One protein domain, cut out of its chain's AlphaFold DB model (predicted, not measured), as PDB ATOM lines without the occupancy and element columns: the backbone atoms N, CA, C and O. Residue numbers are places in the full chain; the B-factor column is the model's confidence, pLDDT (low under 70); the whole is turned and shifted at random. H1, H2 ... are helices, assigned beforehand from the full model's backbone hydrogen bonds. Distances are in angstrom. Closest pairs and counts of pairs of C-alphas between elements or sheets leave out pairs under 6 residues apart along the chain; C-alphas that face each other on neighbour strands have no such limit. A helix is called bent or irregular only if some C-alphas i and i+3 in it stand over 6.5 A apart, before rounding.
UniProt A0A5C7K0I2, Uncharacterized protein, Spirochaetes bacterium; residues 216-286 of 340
ATOM      1  N   GLU A 216      40.101  34.033  30.787       93.12
ATOM      2  CA  GLU A 216      38.675  34.343  30.608       93.12
ATOM      3  C   GLU A 216      38.328  35.758  31.089       93.12
ATOM      4  O   GLU A 216      37.622  36.510  30.404       93.12
ATOM      5  N   LEU A 217      38.856  36.151  32.254       92.81
ATOM      6  CA  LEU A 217      38.665  37.497  32.784       92.81
ATOM      7  C   LEU A 217      39.353  38.531  31.887       92.81
ATOM      8  O   LEU A 217      38.757  39.562  31.579       92.81
ATOM      9  N   LEU A 218      40.563  38.241  31.403       93.25
ATOM     10  CA  LEU A 218      41.273  39.098  30.455       93.25
ATOM     11  C   LEU A 218      40.483  39.281  29.150       93.25
ATOM     12  O   LEU A 218      40.329  40.408  28.678       93.25
ATOM     13  N   GLY A 219      39.934  38.197  28.594       92.56
ATOM     14  CA  GLY A 219      39.066  38.244  27.416       92.56
ATOM     15  C   GLY A 219      37.827  39.115  27.643       92.56
ATOM     16  O   GLY A 219      37.487  39.952  26.803       92.56
ATOM     17  N   THR A 220      37.207  38.987  28.816       92.19
ATOM     18  CA  THR A 220      36.056  39.804  29.227       92.19
ATOM     19  C   THR A 220      36.428  41.283  29.341       92.19
ATOM     20  O   THR A 220      35.718  42.139  28.813       92.19
ATOM     21  N   ILE A 221      37.574  41.600  29.956       93.19
ATOM     22  CA  ILE A 221      38.057  42.979  30.090       93.19
ATOM     23  C   ILE A 221      38.291  43.610  28.718       93.19
ATOM     24  O   ILE A 221      37.823  44.722  28.472       93.19
ATOM     25  N   LYS A 222      38.944  42.892  27.799       92.56
ATOM     26  CA  LYS A 222      39.163  43.356  26.421       92.56
ATOM     27  C   LYS A 222      37.850  43.643  25.691       92.56
ATOM     28  O   LYS A 222      37.741  44.655  24.997       92.56
ATOM     29  N   ALA A 223      36.846  42.781  25.855       91.50
ATOM     30  CA  ALA A 223      35.531  42.984  25.254       91.50
ATOM     31  C   ALA A 223      34.838  44.237  25.815       91.50
ATOM     32  O   ALA A 223      34.371  45.081  25.053       91.50
ATOM     33  N   MET A 224      34.836  44.401  27.140       91.44
ATOM     34  CA  MET A 224      34.215  45.549  27.807       91.44
ATOM     35  C   MET A 224      34.936  46.872  27.507       91.44
ATOM     36  O   MET A 224      34.283  47.908  27.380       91.44
ATOM     37  N   LEU A 225      36.263  46.854  27.341       89.56
ATOM     38  CA  LEU A 225      37.055  48.048  27.028       89.56
ATOM     39  C   LEU A 225      36.643  48.638  25.672       89.56
ATOM     40  O   LEU A 225      36.469  49.849  25.529       89.56
ATOM     41  N   ASN A 226      36.403  47.756  24.701       87.25
ATOM     42  CA  ASN A 226      35.966  48.106  23.352       87.25
ATOM     43  C   ASN A 226      34.449  48.352  23.237       87.25
ATOM     44  O   ASN A 226      33.974  48.744  22.171       87.25
ATOM     45  N   SER A 227      33.692  48.162  24.320       89.75
ATOM     46  CA  SER A 227      32.241  48.351  24.361       89.75
ATOM     47  C   SER A 227      31.850  49.807  24.686       89.75
ATOM     48  O   SER A 227      32.631  50.750  24.507       89.75
ATOM     49  N   ASN A 228      30.602  50.001  25.116       87.62
ATOM     50  CA  ASN A 228      29.975  51.276  25.446       87.62
ATOM     51  C   ASN A 228      30.509  51.896  26.760       87.62
ATOM     52  O   ASN A 228      31.306  51.310  27.491       87.62
ATOM     53  N   SER A 229      30.057  53.114  27.078       85.38
ATOM     54  CA  SER A 229      30.519  53.852  28.260       85.38
ATOM     55  C   SER A 229      30.135  53.219  29.598       85.38
ATOM     56  O   SER A 229      30.839  53.438  30.580       85.38
ATOM     57  N   GLU A 230      29.029  52.478  29.672       87.06
ATOM     58  CA  GLU A 230      28.585  51.838  30.916       87.06
ATOM     59  C   GLU A 230      29.459  50.629  31.250       87.06
ATOM     60  O   GLU A 230      29.921  50.506  32.384       87.06
ATOM     61  N   ASP A 231      29.800  49.820  30.248       88.50
ATOM     62  CA  ASP A 231      30.730  48.701  30.421       88.50
ATOM     63  C   ASP A 231      32.109  49.203  30.863       88.50
ATOM     64  O   ASP A 231      32.724  48.646  31.772       88.50
ATOM     65  N   ARG A 232      32.569  50.329  30.305       87.25
ATOM     66  CA  ARG A 232      33.817  50.970  30.742       87.25
ATOM     67  C   ARG A 232      33.743  51.463  32.187       87.25
ATOM     68  O   ARG A 232      34.691  51.271  32.938       87.25
ATOM     69  N   LYS A 233      32.628  52.047  32.634       86.69
ATOM     70  CA  LYS A 233      32.463  52.415  34.056       86.69
ATOM     71  C   LYS A 233      32.476  51.188  34.965       86.69
ATOM     72  O   LYS A 233      33.009  51.256  36.070       86.69
ATOM     73  N   LEU A 234      31.898  50.075  34.517       88.50
ATOM     74  CA  LEU A 234      31.923  48.823  35.264       88.50
ATOM     75  C   LEU A 234      33.349  48.258  35.355       88.50
ATOM     76  O   LEU A 234      33.757  47.821  36.429       88.50
ATOM     77  N   LEU A 235      34.140  48.357  34.281       89.69
ATOM     78  CA  LEU A 235      35.561  47.999  34.304       89.69
ATOM     79  C   LEU A 235      36.357  48.774  35.351       89.69
ATOM     80  O   LEU A 235      37.169  48.163  36.042       89.69
ATOM     81  N   GLY A 236      36.084  50.072  35.519       86.81
ATOM     82  CA  GLY A 236      36.712  50.892  36.562       86.81
ATOM     83  C   GLY A 236      36.537  50.317  37.972       86.81
ATOM     84  O   GLY A 236      37.407  50.488  38.814       86.81
ATOM     85  N   LYS A 237      35.472  49.536  38.205       86.81
ATOM     86  CA  LYS A 237      35.203  48.850  39.479       86.81
ATOM     87  C   LYS A 237      35.751  47.425  39.545       86.81
ATOM     88  O   LYS A 237      36.106  46.965  40.626       86.81
ATOM     89  N   ILE A 238      35.806  46.717  38.415       89.12
ATOM     90  CA  ILE A 238      36.305  45.334  38.351       89.12
ATOM     91  C   ILE A 238      37.829  45.315  38.435       89.12
ATOM     92  O   ILE A 238      38.388  44.578  39.243       89.12
ATOM     93  N   ILE A 239      38.505  46.133  37.630       91.12
ATOM     94  CA  ILE A 239      39.966  46.127  37.500       91.12
ATOM     95  C   ILE A 239      40.680  46.266  38.853       91.12
ATOM     96  O   ILE A 239      41.568  45.460  39.130       91.12
ATOM     97  N   PRO A 240      40.270  47.176  39.757       88.88
ATOM     98  CA  PRO A 240      40.961  47.338  41.025       88.88
ATOM     99  C   PRO A 240      40.876  46.119  41.956       88.88
ATOM    100  O   PRO A 240      41.679  46.024  42.883       88.88
ATOM    101  N   SER A 241      39.942  45.187  41.728       87.50
ATOM    102  CA  SER A 241      39.845  43.920  42.474       87.50
ATOM    103  C   SER A 241      40.838  42.851  42.005       87.50
ATOM    104  O   SER A 241      40.941  41.801  42.630       87.50
ATOM    105  N   ILE A 242      41.574  43.083  40.917       90.44
ATOM    106  CA  ILE A 242      42.515  42.104  40.369       90.44
ATOM    107  C   ILE A 242      43.804  42.097  41.193       90.44
ATOM    108  O   ILE A 242      44.370  43.148  41.506       90.44
ATOM    109  N   ASN A 243      44.294  40.903  41.515       87.38
ATOM    110  CA  ASN A 243      45.570  40.708  42.183       87.38
ATOM    111  C   ASN A 243      46.740  41.129  41.277       87.38
ATOM    112  O   ASN A 243      46.871  40.666  40.147       87.38
ATOM    113  N   THR A 244      47.610  41.998  41.786       87.56
ATOM    114  CA  THR A 244      48.770  42.534  41.058       87.56
ATOM    115  C   THR A 244      50.025  41.670  41.196       87.56
ATOM    116  O   THR A 244      51.013  41.919  40.511       87.56
ATOM    117  N   ASN A 245      50.007  40.677  42.091       86.31
ATOM    118  CA  ASN A 245      51.186  39.883  42.455       86.31
ATOM    119  C   ASN A 245      51.208  38.489  41.808       86.31
ATOM    120  O   ASN A 245      52.148  37.722  42.022       86.31
ATOM    121  N   THR A 246      50.173  38.142  41.043       87.88
ATOM    122  CA  THR A 246      50.002  36.838  40.395       87.88
ATOM    123  C   THR A 246      49.859  37.007  38.884       87.88
ATOM    124  O   THR A 246      49.524  38.078  38.387       87.88
ATOM    125  N   ASN A 247      50.165  35.946  38.128       91.69
ATOM    126  CA  ASN A 247      49.976  35.885  36.672       91.69
ATOM    127  C   ASN A 247      50.546  37.084  35.887       91.69
ATOM    128  O   ASN A 247      49.893  37.634  35.003       91.69
ATOM    129  N   TYR A 248      51.808  37.448  36.147       93.19
ATOM    130  CA  TYR A 248      52.484  38.587  35.505       93.19
ATOM    131  C   TYR A 248      52.443  38.599  33.970       93.19
ATOM    132  O   TYR A 248      52.454  39.667  33.367       93.19
ATOM    133  N   HIS A 249      52.387  37.429  33.329       93.56
ATOM    134  CA  HIS A 249      52.243  37.319  31.875       93.56
ATOM    135  C   HIS A 249      50.895  37.878  31.387       93.56
ATOM    136  O   HIS A 249      50.869  38.603  30.395       93.56
ATOM    137  N   LEU A 250      49.805  37.624  32.120       95.38
ATOM    138  CA  LEU A 250      48.483  38.187  31.830       95.38
ATOM    139  C   LEU A 250      48.398  39.659  32.235       95.38
ATOM    140  O   LEU A 250      47.780  40.438  31.520       95.38
ATOM    141  N   LEU A 251      49.045  40.067  33.335       94.38
ATOM    142  CA  LEU A 251      49.132  41.487  33.706       94.38
ATOM    143  C   LEU A 251      49.886  42.300  32.649       94.38
ATOM    144  O   LEU A 251      49.483  43.414  32.329       94.38
ATOM    145  N   TRP A 252      50.957  41.743  32.079       95.81
ATOM    146  CA  TRP A 252      51.675  42.375  30.977       95.81
ATOM    147  C   TRP A 252      50.790  42.547  29.745       95.81
ATOM    148  O   TRP A 252      50.761  43.628  29.160       95.81
ATOM    149  N   GLU A 253      50.047  41.512  29.360       94.19
ATOM    150  CA  GLU A 253      49.134  41.618  28.227       94.19
ATOM    151  C   GLU A 253      47.996  42.601  28.506       94.19
ATOM    152  O   GLU A 253      47.667  43.428  27.659       94.19
ATOM    153  N   LEU A 254      47.443  42.577  29.717       94.38
ATOM    154  CA  LEU A 254      46.452  43.546  30.155       94.38
ATOM    155  C   LEU A 254      46.999  44.977  30.066       94.38
ATOM    156  O   LEU A 254      46.289  45.869  29.606       94.38
ATOM    157  N   ALA A 255      48.266  45.202  30.424       94.75
ATOM    158  CA  ALA A 255      48.913  46.504  30.298       94.75
ATOM    159  C   ALA A 255      48.988  46.985  28.838       94.75
ATOM    160  O   ALA A 255      48.849  48.183  28.589       94.75
ATOM    161  N   LYS A 256      49.162  46.075  27.864       93.19
ATOM    162  CA  LYS A 256      49.148  46.413  26.425       93.19
ATOM    163  C   LYS A 256      47.817  46.994  25.965       93.19
ATOM    164  O   LYS A 256      47.823  47.884  25.119       93.19
ATOM    165  N   GLU A 257      46.718  46.536  26.552       91.38
ATOM    166  CA  GLU A 257      45.365  46.996  26.227       91.38
ATOM    167  C   GLU A 257      44.945  48.212  27.065       91.38
ATOM    168  O   GLU A 257      44.356  49.163  26.550       91.38
ATOM    169  N   LEU A 258      45.251  48.201  28.366       91.06
ATOM    170  CA  LEU A 258      44.786  49.221  29.305       91.06
ATOM    171  C   LEU A 258      45.564  50.526  29.215       91.06
ATOM    172  O   LEU A 258      44.945  51.582  29.320       91.06
ATOM    173  N   ALA A 259      46.888  50.500  29.041       89.25
ATOM    174  CA  ALA A 259      47.681  51.730  29.075       89.25
ATOM    175  C   ALA A 259      47.256  52.751  27.997       89.25
ATOM    176  O   ALA A 259      47.058  53.919  28.349       89.25
ATOM    177  N   PRO A 260      46.988  52.355  26.732       88.31
ATOM    178  CA  PRO A 260      46.433  53.267  25.727       88.31
ATOM    179  C   PRO A 260      45.044  53.823  26.081       88.31
ATOM    180  O   PRO A 260      44.703  54.926  25.663       88.31
ATOM    181  N   ALA A 261      44.244  53.077  26.847       87.50
ATOM    182  CA  ALA A 261      42.886  53.445  27.248       87.50
ATOM    183  C   ALA A 261      42.801  54.053  28.664       87.50
ATOM    184  O   ALA A 261      41.711  54.396  29.126       87.50
ATOM    185  N   SER A 262      43.932  54.227  29.353       87.00
ATOM    186  CA  SER A 262      44.008  54.699  30.745       87.00
ATOM    187  C   SER A 262      43.352  56.068  30.955       87.00
ATOM    188  O   SER A 262      42.741  56.315  31.997       87.00
ATOM    189  N   TYR A 263      43.380  56.931  29.933       86.81
ATOM    190  CA  TYR A 263      42.733  58.246  29.938       86.81
ATOM    191  C   TYR A 263      41.210  58.182  30.158       86.81
ATOM    192  O   TYR A 263      40.597  59.153  30.603       86.81
ATOM    193  N   MET A 264      40.575  57.044  29.859       87.19
ATOM    194  CA  MET A 264      39.143  56.847  30.102       87.19
ATOM    195  C   MET A 264      38.823  56.723  31.598       87.19
ATOM    196  O   MET A 264      37.685  56.951  32.006       87.19
ATOM    197  N   PHE A 265      39.830  56.405  32.414       89.38
ATOM    198  CA  PHE A 265      39.710  56.126  33.841       89.38
ATOM    199  C   PHE A 265      40.406  57.176  34.716       89.38
ATOM    200  O   PHE A 265      40.539  56.978  35.920       89.38
ATOM    201  N   THR A 266      40.832  58.319  34.162       85.12
ATOM    202  CA  THR A 266      41.572  59.359  34.913       85.12
ATOM    203  C   THR A 266      40.807  59.896  36.127       85.12
ATOM    204  O   THR A 266      41.404  60.386  37.080       85.12
ATOM    205  N   ARG A 267      39.471  59.819  36.112       85.12
ATOM    206  CA  ARG A 267      38.619  60.265  37.227       85.12
ATOM    207  C   ARG A 267      38.378  59.189  38.286       85.12
ATOM    208  O   ARG A 267      37.876  59.520  39.359       85.12
ATOM    209  N   ASP A 268      38.690  57.931  37.986       88.38
ATOM    210  CA  ASP A 268      38.479  56.809  38.895       88.38
ATOM    211  C   ASP A 268      39.734  56.589  39.740       88.38
ATOM    212  O   ASP A 268      40.743  56.056  39.281       88.38
ATOM    213  N   LYS A 269      39.674  57.043  40.991       88.31
ATOM    214  CA  LYS A 269      40.805  56.983  41.916       88.31
ATOM    215  C   LYS A 269      41.241  55.552  42.237       88.31
ATOM    216  O   LYS A 269      42.438  55.304  42.330       88.31
ATOM    217  N   ASP A 270      40.301  54.613  42.360       88.31
ATOM    218  CA  ASP A 270      40.630  53.218  42.671       88.31
ATOM    219  C   ASP A 270      41.342  52.547  41.499       88.31
ATOM    220  O   ASP A 270      42.270  51.761  41.716       88.31
ATOM    221  N   PHE A 271      40.937  52.884  40.269       91.00
ATOM    222  CA  PHE A 271      41.655  52.478  39.067       91.00
ATOM    223  C   PHE A 271      43.060  53.072  39.028       91.00
ATOM    224  O   PHE A 271      44.002  52.315  38.831       91.00
ATOM    225  N   GLN A 272      43.218  54.389  39.225       90.94
ATOM    226  CA  GLN A 272      44.542  55.031  39.182       90.94
ATOM    227  C   GLN A 272      45.484  54.418  40.223       90.94
ATOM    228  O   GLN A 272      46.587  53.992  39.894       90.94
ATOM    229  N   TYR A 273      45.000  54.251  41.454       89.44
ATOM    230  CA  TYR A 273      45.763  53.604  42.513       89.44
ATOM    231  C   TYR A 273      46.170  52.168  42.140       89.44
ATOM    232  O   TYR A 273      47.329  51.791  42.300       89.44
ATOM    233  N   TRP A 274      45.249  51.355  41.607       91.56
ATOM    234  CA  TRP A 274      45.581  50.000  41.156       91.56
ATOM    235  C   TRP A 274      46.568  49.997  39.982       91.56
ATOM    236  O   TRP A 274      47.484  49.177  39.961       91.56
ATOM    237  N   TYR A 275      46.408  50.917  39.029       92.00
ATOM    238  CA  TYR A 275      47.248  51.052  37.840       92.00
ATOM    239  C   TYR A 275      48.712  51.307  38.219       92.00
ATOM    240  O   TYR A 275      49.618  50.660  37.677       92.00
ATOM    241  N   ASP A 276      48.925  52.174  39.211       90.19
ATOM    242  CA  ASP A 276      50.243  52.483  39.766       90.19
ATOM    243  C   ASP A 276      50.824  51.294  40.542       90.19
ATOM    244  O   ASP A 276      51.967  50.892  40.299       90.19
ATOM    245  N   GLN A 277      50.032  50.666  41.422       88.31
ATOM    246  CA  GLN A 277      50.462  49.484  42.187       88.31
ATOM    247  C   GLN A 277      50.860  48.316  41.275       88.31
ATOM    248  O   GLN A 277      51.862  47.640  41.517       88.31
ATOM    249  N   ALA A 278      50.112  48.103  40.195       89.50
ATOM    250  CA  ALA A 278      50.373  47.055  39.218       89.50
ATOM    251  C   ALA A 278      51.511  47.400  38.237       89.50
ATOM    252  O   ALA A 278      51.880  46.565  37.410       89.50
ATOM    253  N   LYS A 279      52.082  48.613  38.319       92.00
ATOM    254  CA  LYS A 279      53.169  49.108  37.457       92.00
ATOM    255  C   LYS A 279      52.829  49.012  35.964       92.00
ATOM    256  O   LYS A 279      53.673  48.631  35.147       92.00
ATOM    257  N   MET A 280      51.598  49.363  35.597       93.38
ATOM    258  CA  MET A 280      51.076  49.179  34.237       93.38
ATOM    259  C   MET A 280      51.910  49.900  33.170       93.38
ATOM    260  O   MET A 280      52.216  49.304  32.140       93.38
ATOM    261  N   ASP A 281      52.386  51.120  33.433       92.06
ATOM    262  CA  ASP A 281      53.253  51.854  32.496       92.06
ATOM    263  C   ASP A 281      54.588  51.148  32.229       92.06
ATOM    264  O   ASP A 281      55.096  51.136  31.105       92.06
ATOM    265  N   PHE A 282      55.169  50.545  33.266       93.75
ATOM    266  CA  PHE A 282      56.408  49.784  33.150       93.75
ATOM    267  C   PHE A 282      56.194  48.512  32.328       93.75
ATOM    268  O   PHE A 282      56.988  48.221  31.432       93.75
ATOM    269  N   LEU A 283      55.109  47.779  32.596       94.12
ATOM    270  CA  LEU A 283      54.752  46.568  31.858       94.12
ATOM    271  C   LEU A 283      54.434  46.881  30.389       94.12
ATOM    272  O   LEU A 283      54.962  46.227  29.488       94.12
ATOM    273  N   TYR A 284      53.652  47.932  30.136       94.81
ATOM    274  CA  TYR A 284      53.274  48.385  28.799       94.81
ATOM    275  C   TYR A 284      54.489  48.657  27.903       94.81
ATOM    276  O   TYR A 284      54.476  48.317  26.718       94.81
ATOM    277  N   ARG A 285      55.570  49.221  28.449       93.56
ATOM    278  CA  ARG A 285      56.768  49.592  27.673       93.56
ATOM    279  C   ARG A 285      57.696  48.421  27.342       93.56
ATOM    280  O   ARG A 285      58.612  48.593  26.542       93.56
ATOM    281  N   LYS A 286      57.493  47.237  27.923       94.44
ATOM    282  CA  LYS A 286      58.369  46.075  27.705       94.44
ATOM    283  C   LYS A 286      57.884  45.174  26.568       94.44
ATOM    284  O   LYS A 286      56.680  44.957  26.410       94.44
TER     285      LYS A 286
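Overview. This is residues 216 to 286 of the 340 residues of an uncharacterized protein of Spirochaetes bacterium (UniProt A0A5C7K0I2). Five helices make a compact, rounded cluster: a hairpin of H1 and H2 sits beside the kinked H3, H1 packing on H3 with a shallow tilt. H4 packs on residues 236 to 240 of H2, and short H5 packs on residues 251 to 259 of H3. The printed part has 71 residues with five named helices, H1 to H5 in order, and no named strand; the class is all helix. The radius of gyration of the C-alphas is 11.0 A, and the spans are 29 by 25 by 21 A.

Arrangement. Start at H1, residues 216 to 225; it forms a helical hairpin with H2, residues 229 to 241, at a steep tilt of 39 degrees, opposite ways. They touch through residues 231 to 235 of H2, the closest C-alphas being those of Met 224 and Asp 231, 5.4 A apart. H1 also touches H3, residues 248 to 265, at a shallow tilt of 18 degrees, the same way; look at C-alphas 218 and 254, the closest, 6.8 A apart. H2 touches H4, residues 269 to 277, at a steep tilt of 49 degrees, the same way; the closest C-alphas, of Pro 240 and Trp 274, are 5.3 A apart. H3 touches H5, residues 280 to 284, its closest C-alphas being those of Ala 255 and Tyr 284, 5.0 A apart. H1 and H4 are apart. In H1, H4 and H5 every O i to N i+4 pair is within hydrogen-bond range; in H2 6 of 9 are, in H3 9 of 14.

Along the chain. Find C-alpha 216 at (38.675, 34.343, 30.608), where H1 begins; it runs 14.3 A. H2 runs 19.7 A. H3 begins at C-alpha 248, (52.484, 38.587, 35.505), and runs 21.8 A with a kink of 66 degrees near residue 259; it is irregular, C-alphas 260 and 263 being 7.5 A apart. H4 runs 12.2 A, and H5 ends at C-alpha 284, (53.274, 48.385, 28.799).

Size, cuts and confidence. The two farthest C-alphas, of Glu 230 and Lys 286, are 30.5 A apart. The printed part has no cut; its links are tight but for the short one from H2 to H3. No printed residue is under 70 in pLDDT.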